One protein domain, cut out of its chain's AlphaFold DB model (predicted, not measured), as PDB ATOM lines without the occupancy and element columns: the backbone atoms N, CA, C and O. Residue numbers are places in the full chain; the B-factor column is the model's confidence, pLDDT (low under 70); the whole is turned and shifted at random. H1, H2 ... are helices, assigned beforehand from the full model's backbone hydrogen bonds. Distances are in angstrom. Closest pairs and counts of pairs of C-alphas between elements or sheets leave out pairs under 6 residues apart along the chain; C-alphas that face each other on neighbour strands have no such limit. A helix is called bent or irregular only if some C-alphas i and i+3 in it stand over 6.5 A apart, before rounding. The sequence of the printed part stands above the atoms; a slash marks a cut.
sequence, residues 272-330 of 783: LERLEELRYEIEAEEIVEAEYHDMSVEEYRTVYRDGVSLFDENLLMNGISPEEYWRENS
ATOM      1  N   LEU A 272     151.804 212.521 173.996       68.75
ATOM      2  CA  LEU A 272     152.155 212.964 175.343       68.75
ATOM      3  C   LEU A 272     151.460 212.116 176.415       68.75
ATOM      4  O   LEU A 272     152.149 211.538 177.246       68.75
ATOM      5  N   GLU A 273     150.134 211.961 176.345       64.44
ATOM      6  CA  GLU A 273     149.361 211.177 177.327       64.44
ATOM      7  C   GLU A 273     149.905 209.739 177.446       64.44
ATOM      8  O   GLU A 273     150.126 209.249 178.550       64.44
ATOM      9  N   ARG A 274     150.251 209.092 176.319       71.06
ATOM     10  CA  ARG A 274     150.872 207.750 176.334       71.06
ATOM     11  C   ARG A 274     152.280 207.719 176.933       71.06
ATOM     12  O   ARG A 274     152.704 206.671 177.409       71.06
ATOM     13  N   LEU A 275     153.040 208.814 176.864       71.56
ATOM     14  CA  LEU A 275     154.342 208.896 177.530       71.56
ATOM     15  C   LEU A 275     154.166 209.085 179.034       71.56
ATOM     16  O   LEU A 275     154.862 208.430 179.801       71.56
ATOM     17  N   GLU A 276     153.231 209.936 179.453       71.06
ATOM     18  CA  GLU A 276     152.919 210.166 180.865       71.06
ATOM     19  C   GLU A 276     152.410 208.879 181.543       71.06
ATOM     20  O   GLU A 276     152.894 208.543 182.624       71.06
ATOM     21  N   GLU A 277     151.550 208.099 180.874       70.81
ATOM     22  CA  GLU A 277     151.136 206.751 181.307       70.81
ATOM     23  C   GLU A 277     152.329 205.791 181.492       70.81
ATOM     24  O   GLU A 277     152.406 205.075 182.490       70.81
ATOM     25  N   LEU A 278     153.285 205.789 180.553       70.69
ATOM     26  CA  LEU A 278     154.451 204.892 180.559       70.69
ATOM     27  C   LEU A 278     155.637 205.411 181.390       70.69
ATOM     28  O   LEU A 278     156.650 204.718 181.507       70.69
ATOM     29  N   ARG A 279     155.548 206.608 181.985       73.69
ATOM     30  CA  ARG A 279     156.683 207.277 182.643       73.69
ATOM     31  C   ARG A 279     157.360 206.407 183.704       73.69
ATOM     32  O   ARG A 279     158.586 206.356 183.749       73.69
ATOM     33  N   TYR A 280     156.579 205.709 184.528       62.03
ATOM     34  CA  TYR A 280     157.110 204.845 185.586       62.03
ATOM     35  C   TYR A 280     157.857 203.619 185.046       62.03
ATOM     36  O   TYR A 280     158.832 203.191 185.660       62.03
ATOM     37  N   GLU A 281     157.446 203.073 183.898       67.69
ATOM     38  CA  GLU A 281     158.156 201.967 183.244       67.69
ATOM     39  C   GLU A 281     159.483 202.465 182.649       67.69
ATOM     40  O   GLU A 281     160.527 201.860 182.874       67.69
ATOM     41  N   ILE A 282     159.461 203.632 181.995       72.94
ATOM     42  CA  ILE A 282     160.641 204.286 181.402       72.94
ATOM     43  C   ILE A 282     161.680 204.670 182.478       72.94
ATOM     44  O   ILE A 282     162.882 204.491 182.279       72.94
ATOM     45  N   GLU A 283     161.239 205.178 183.634       73.12
ATOM     46  CA  GLU A 283     162.127 205.477 184.769       73.12
ATOM     47  C   GLU A 283     162.658 204.199 185.444       73.12
ATOM     48  O   GLU A 283     163.815 204.174 185.870       73.12
ATOM     49  N   ALA A 284     161.872 203.116 185.491       69.88
ATOM     50  CA  ALA A 284     162.322 201.820 186.003       69.88
ATOM     51  C   ALA A 284     163.358 201.144 185.084       69.88
ATOM     52  O   ALA A 284     164.335 200.588 185.588       69.88
ATOM     53  N   GLU A 285     163.207 201.230 183.757       74.62
ATOM     54  CA  GLU A 285     164.235 200.779 182.806       74.62
ATOM     55  C   GLU A 285     165.559 201.538 183.010       74.62
ATOM     56  O   GLU A 285     166.626 200.921 183.021       74.62
ATOM     57  N   GLU A 286     165.511 202.854 183.260       75.75
ATOM     58  CA  GLU A 286     166.726 203.648 183.501       75.75
ATOM     59  C   GLU A 286     167.432 203.289 184.822       75.75
ATOM     60  O   GLU A 286     168.660 203.343 184.900       75.75
ATOM     61  N   ILE A 287     166.676 202.870 185.845       69.88
ATOM     62  CA  ILE A 287     167.229 202.324 187.095       69.88
ATOM     63  C   ILE A 287     167.905 200.970 186.839       69.88
ATOM     64  O   ILE A 287     169.040 200.772 187.270       69.88
ATOM     65  N   VAL A 288     167.258 200.056 186.107       79.12
ATOM     66  CA  VAL A 288     167.804 198.715 185.819       79.12
ATOM     67  C   VAL A 288     169.093 198.785 184.989       79.12
ATOM     68  O   VAL A 288     170.037 198.042 185.263       79.12
ATOM     69  N   GLU A 289     169.177 199.692 184.015       76.38
ATOM     70  CA  GLU A 289     170.407 199.923 183.244       76.38
ATOM     71  C   GLU A 289     171.526 200.553 184.100       76.38
ATOM     72  O   GLU A 289     172.689 200.153 183.982       76.38
ATOM     73  N   ALA A 290     171.204 201.479 185.012       72.81
ATOM     74  CA  ALA A 290     172.184 202.045 185.945       72.81
ATOM     75  C   ALA A 290     172.713 200.996 186.949       72.81
ATOM     76  O   ALA A 290     173.927 200.909 187.166       72.81
ATOM     77  N   GLU A 291     171.835 200.142 187.490       77.81
ATOM     78  CA  GLU A 291     172.204 199.013 188.358       77.81
ATOM     79  C   GLU A 291     173.060 197.973 187.620       77.81
ATOM     80  O   GLU A 291     174.071 197.517 188.158       77.81
ATOM     81  N   TYR A 292     172.733 197.642 186.364       84.19
ATOM     82  CA  TYR A 292     173.554 196.761 185.519       84.19
ATOM     83  C   TYR A 292     174.981 197.305 185.293       84.19
ATOM     84  O   TYR A 292     175.913 196.540 185.020       84.19
ATOM     85  N   HIS A 293     175.166 198.618 185.446       76.12
ATOM     86  CA  HIS A 293     176.442 199.311 185.321       76.12
ATOM     87  C   HIS A 293     177.134 199.667 186.658       76.12
ATOM     88  O   HIS A 293     178.187 200.306 186.611       76.12
ATOM     89  N   ASP A 294     176.627 199.209 187.815       78.56
ATOM     90  CA  ASP A 294     177.189 199.474 189.162       78.56
ATOM     91  C   ASP A 294     177.312 200.994 189.491       78.56
ATOM     92  O   ASP A 294     178.295 201.440 190.092       78.56
ATOM     93  N   MET A 295     176.336 201.823 189.082       76.50
ATOM     94  CA  MET A 295     176.382 203.296 189.228       76.50
ATOM     95  C   MET A 295     175.020 203.946 189.526       76.50
ATOM     96  O   MET A 295     173.980 203.306 189.400       76.50
ATOM     97  N   SER A 296     175.009 205.226 189.931       72.06
ATOM     98  CA  SER A 296     173.747 205.971 190.108       72.06
ATOM     99  C   SER A 296     173.093 206.314 188.763       72.06
ATOM    100  O   SER A 296     173.762 206.353 187.729       72.06
ATOM    101  N   VAL A 297     171.792 206.622 188.765       62.41
ATOM    102  CA  VAL A 297     171.060 207.036 187.552       62.41
ATOM    103  C   VAL A 297     171.620 208.350 186.985       62.41
ATOM    104  O   VAL A 297     171.727 208.515 185.773       62.41
ATOM    105  N   GLU A 298     172.049 209.281 187.839       65.12
ATOM    106  CA  GLU A 298     172.692 210.539 187.442       65.12
ATOM    107  C   GLU A 298     174.084 210.304 186.839       65.12
ATOM    108  O   GLU A 298     174.449 210.944 185.849       65.12
ATOM    109  N   GLU A 299     174.859 209.375 187.405       66.00
ATOM    110  CA  GLU A 299     176.157 208.965 186.860       66.00
ATOM    111  C   GLU A 299     175.984 208.247 185.514       66.00
ATOM    112  O   GLU A 299     176.662 208.603 184.552       66.00
ATOM    113  N   TYR A 300     175.020 207.328 185.404       77.06
ATOM    114  CA  TYR A 300     174.651 206.643 184.162       77.06
ATOM    115  C   TYR A 300     174.250 207.634 183.061       77.06
ATOM    116  O   TYR A 300     174.851 207.632 181.981       77.06
ATOM    117  N   ARG A 301     173.318 208.553 183.356       79.00
ATOM    118  CA  ARG A 301     172.920 209.646 182.452       79.00
ATOM    119  C   ARG A 301     174.128 210.462 182.000       79.00
ATOM    120  O   ARG A 301     174.291 210.701 180.806       79.00
ATOM    121  N   THR A 302     175.007 210.847 182.926       75.25
ATOM    122  CA  THR A 302     176.191 211.677 182.634       75.25
ATOM    123  C   THR A 302     177.260 210.943 181.815       75.25
ATOM    124  O   THR A 302     177.940 211.568 181.004       75.25
ATOM    125  N   VAL A 303     177.439 209.633 182.018       72.44
ATOM    126  CA  VAL A 303     178.514 208.840 181.389       72.44
ATOM    127  C   VAL A 303     178.100 208.244 180.040       72.44
ATOM    128  O   VAL A 303     178.945 208.145 179.148       72.44
ATOM    129  N   TYR A 304     176.831 207.858 179.875       73.94
ATOM    130  CA  TYR A 304     176.352 207.133 178.690       73.94
ATOM    131  C   TYR A 304     175.329 207.892 177.839       73.94
ATOM    132  O   TYR A 304     175.154 207.535 176.674       73.94
ATOM    133  N   ARG A 305     174.647 208.909 178.388       71.44
ATOM    134  CA  ARG A 305     173.485 209.562 177.749       71.44
ATOM    135  C   ARG A 305     173.558 211.103 177.784       71.44
ATOM    136  O   ARG A 305     172.534 211.779 177.759       71.44
ATOM    137  N   ASP A 306     174.777 211.653 177.854       71.56
ATOM    138  CA  ASP A 306     175.111 213.094 177.855       71.56
ATOM    139  C   ASP A 306     174.299 213.970 178.850       71.56
ATOM    140  O   ASP A 306     174.180 215.185 178.683       71.56
ATOM    141  N   GLY A 307     173.771 213.367 179.923       63.78
ATOM    142  CA  GLY A 307     172.972 214.020 180.970       63.78
ATOM    143  C   GLY A 307     171.452 214.031 180.745       63.78
ATOM    144  O   GLY A 307     170.737 214.594 181.570       63.78
ATOM    145  N   VAL A 308     170.948 213.418 179.671       70.19
ATOM    146  CA  VAL A 308     169.521 213.395 179.283       70.19
ATOM    147  C   VAL A 308     168.841 212.137 179.845       70.19
ATOM    148  O   VAL A 308     169.436 211.066 179.771       70.19
ATOM    149  N   SER A 309     167.616 212.202 180.391       77.31
ATOM    150  CA  SER A 309     166.898 210.997 180.877       77.31
ATOM    151  C   SER A 309     166.270 210.166 179.746       77.31
ATOM    152  O   SER A 309     166.235 210.599 178.589       77.31
ATOM    153  N   LEU A 310     165.806 208.940 180.030       76.00
ATOM    154  CA  LEU A 310     165.078 208.143 179.026       76.00
ATOM    155  C   LEU A 310     163.730 208.794 178.683       76.00
ATOM    156  O   LEU A 310     163.270 208.716 177.544       76.00
ATOM    157  N   PHE A 311     163.131 209.500 179.641       79.00
ATOM    158  CA  PHE A 311     161.893 210.241 179.445       79.00
ATOM    159  C   PHE A 311     162.098 211.489 178.566       79.00
ATOM    160  O   PHE A 311     161.363 211.687 177.600       79.00
ATOM    161  N   ASP A 312     163.154 212.273 178.812       76.06
ATOM    162  CA  ASP A 312     163.493 213.462 178.008       76.06
ATOM    163  C   ASP A 312     163.783 213.121 176.542       76.06
ATOM    164  O   ASP A 312     163.376 213.849 175.633       76.06
ATOM    165  N   GLU A 313     164.478 212.006 176.295       78.31
ATOM    166  CA  GLU A 313     164.743 211.541 174.933       78.31
ATOM    167  C   GLU A 313     163.433 211.161 174.223       78.31
ATOM    168  O   GLU A 313     163.222 211.541 173.071       78.31
ATOM    169  N   ASN A 314     162.504 210.505 174.925       75.69
ATOM    170  CA  ASN A 314     161.184 210.169 174.392       75.69
ATOM    171  C   ASN A 314     160.299 211.404 174.127       75.69
ATOM    172  O   ASN A 314     159.632 211.451 173.088       75.69
ATOM    173  N   LEU A 315     160.328 212.429 174.990       74.06
ATOM    174  CA  LEU A 315     159.676 213.722 174.730       74.06
ATOM    175  C   LEU A 315     160.214 214.352 173.435       74.06
ATOM    176  O   LEU A 315     159.436 214.697 172.540       74.06
ATOM    177  N   LEU A 316     161.544 214.410 173.285       78.44
ATOM    178  CA  LEU A 316     162.208 214.928 172.085       78.44
ATOM    179  C   LEU A 316     161.847 214.130 170.823       78.44
ATOM    180  O   LEU A 316     161.591 214.732 169.777       78.44
ATOM    181  N   MET A 317     161.777 212.794 170.901       77.69
ATOM    182  CA  MET A 317     161.350 211.949 169.775       77.69
ATOM    183  C   MET A 317     159.897 212.211 169.352       77.69
ATOM    184  O   MET A 317     159.582 212.101 168.166       77.69
ATOM    185  N   ASN A 318     159.032 212.615 170.285       74.00
ATOM    186  CA  ASN A 318     157.643 212.993 170.013       74.00
ATOM    187  C   ASN A 318     157.468 214.489 169.675       74.00
ATOM    188  O   ASN A 318     156.347 214.956 169.471       74.00
ATOM    189  N   GLY A 319     158.571 215.236 169.535       73.69
ATOM    190  CA  GLY A 319     158.578 216.643 169.123       73.69
ATOM    191  C   GLY A 319     158.261 217.638 170.241       73.69
ATOM    192  O   GLY A 319     158.001 218.806 169.951       73.69
ATOM    193  N   ILE A 320     158.285 217.187 171.494       74.69
ATOM    194  CA  ILE A 320     157.989 217.971 172.694       74.69
ATOM    195  C   ILE A 320     159.320 218.420 173.308       74.69
ATOM    196  O   ILE A 320     160.265 217.640 173.402       74.69
ATOM    197  N   SER A 321     159.423 219.690 173.701       73.62
ATOM    198  CA  SER A 321     160.639 220.230 174.320       73.62
ATOM    199  C   SER A 321     160.683 219.870 175.811       73.62
ATOM    200  O   SER A 321     159.789 220.309 176.535       73.62
ATOM    201  N   PRO A 322     161.708 219.155 176.320       63.16
ATOM    202  CA  PRO A 322     161.824 218.870 177.749       63.16
ATOM    203  C   PRO A 322     161.909 220.141 178.600       63.16
ATOM    204  O   PRO A 322     161.303 220.200 179.660       63.16
ATOM    205  N   GLU A 323     162.565 221.204 178.117       58.56
ATOM    206  CA  GLU A 323     162.631 222.504 178.816       58.56
ATOM    207  C   GLU A 323     161.280 223.239 178.905       58.56
ATOM    208  O   GLU A 323     161.193 224.275 179.569       58.56
ATOM    209  N   GLU A 324     160.262 222.780 178.178       57.97
ATOM    210  CA  GLU A 324     158.919 223.367 178.119       57.97
ATOM    211  C   GLU A 324     157.910 222.458 178.829       57.97
ATOM    212  O   GLU A 324     157.200 222.919 179.716       57.97
ATOM    213  N   TYR A 325     157.974 221.147 178.572       66.06
ATOM    214  CA  TYR A 325     157.293 220.122 179.362       66.06
ATOM    215  C   TYR A 325     157.643 220.239 180.856       66.06
ATOM    216  O   TYR A 325     156.755 220.453 181.672       66.06
ATOM    217  N   TRP A 326     158.929 220.241 181.235       54.53
ATOM    218  CA  TRP A 326     159.369 220.468 182.624       54.53
ATOM    219  C   TRP A 326     159.305 221.944 183.056       54.53
ATOM    220  O   TRP A 326     159.963 222.333 184.014       54.53
ATOM    221  N   ARG A 327     158.553 222.793 182.352       50.06
ATOM    222  CA  ARG A 327     158.198 224.153 182.790       50.06
ATOM    223  C   ARG A 327     156.703 224.269 183.069       50.06
ATOM    224  O   ARG A 327     156.310 225.049 183.930       50.06
ATOM    225  N   GLU A 328     155.895 223.492 182.354       48.84
ATOM    226  CA  GLU A 328     154.453 223.365 182.571       48.84
ATOM    227  C   GLU A 328     154.153 222.290 183.637       48.84
ATOM    228  O   GLU A 328     153.384 222.555 184.555       48.84
ATOM    229  N   ASN A 329     154.865 221.154 183.614       48.75
ATOM    230  CA  ASN A 329     154.783 220.069 184.605       48.75
ATOM    231  C   ASN A 329     155.837 220.165 185.738       48.75
ATOM    232  O   ASN A 329     155.966 219.242 186.545       48.75
ATOM    233  N   SER A 330     156.598 221.264 185.853       39.09
ATOM    234  CA  SER A 330     157.387 221.523 187.070       39.09
ATOM    235  C   SER A 330     156.519 222.123 188.174       39.09
ATOM    236  O   SER A 330     156.167 223.303 188.117       39.09
TER     237      SER A 330
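Overview. This is residues 272 to 330 of the 783 residues of an uncharacterized protein of Brucella tritici (UniProt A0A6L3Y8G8). One long kinked helix, H1, makes the longest axis, and after it the chain folds back along one side of it in three short helices. H2 packs crosswise on the later part of H1, H3 packs on H1 nearer its middle, and H4 lies beyond H3, away from H1. The printed part has 59 residues with four named helices, H1 to H4 in chain order, and no named strand; the class is all helix. The whole is compact, with a radius of gyration of the C-alphas of 11.9 A, yet elongated, with spans of 33 by 21 by 20 A.

Arrangement. Start with H1, residues 273 to 292, which has a kink of 45 degrees near residue 280; it is irregular there, with C-alphas 277 and 280 7.6 A apart. H2, residues 297 to 304, touches H1 at residues 286 to 290 alone, about perpendicular at 78 degrees; the closest C-alphas, of Ala 290 and Val 297, are 5.4 A apart. H3, residues 310 to 317, touches H1 at a steep tilt of 47 degrees, opposite ways, closest at the C-alphas of Ile 282 and Leu 310, 6.3 A. H4, residues 322 to 328, and H3 touch only at the corner, and only just, with 3 pairs of C-alphas within 8 A; the closest, Asp 312 and Pro 322, are 5.7 A apart. H4 is apart from H1 and H2, and H2 is apart from H3. Each O i to N i+4 pair is within hydrogen-bond range in H2 and H3, against 14 of 16 in H1 and 2 of 3 in H4.

Along the chain. Find C-alpha 273 at (149.361, 211.177, 177.327); from there H1 runs 29.3 A to C-alpha 292 at (173.554, 196.761, 185.519). H2 measures 10.3 A, H3 10.7 A, and H4 9.9 A, ending at C-alpha 328 at (154.453, 223.365, 182.571).

Size, cuts and confidence. The C-alphas farthest apart, of Asp 294 and Glu 328, are 33.6 A from each other. The printed part has no cut, and its three links are tight. Mean pLDDT of the printed part is 70.3; look for low values at residues 322 to 330, among others.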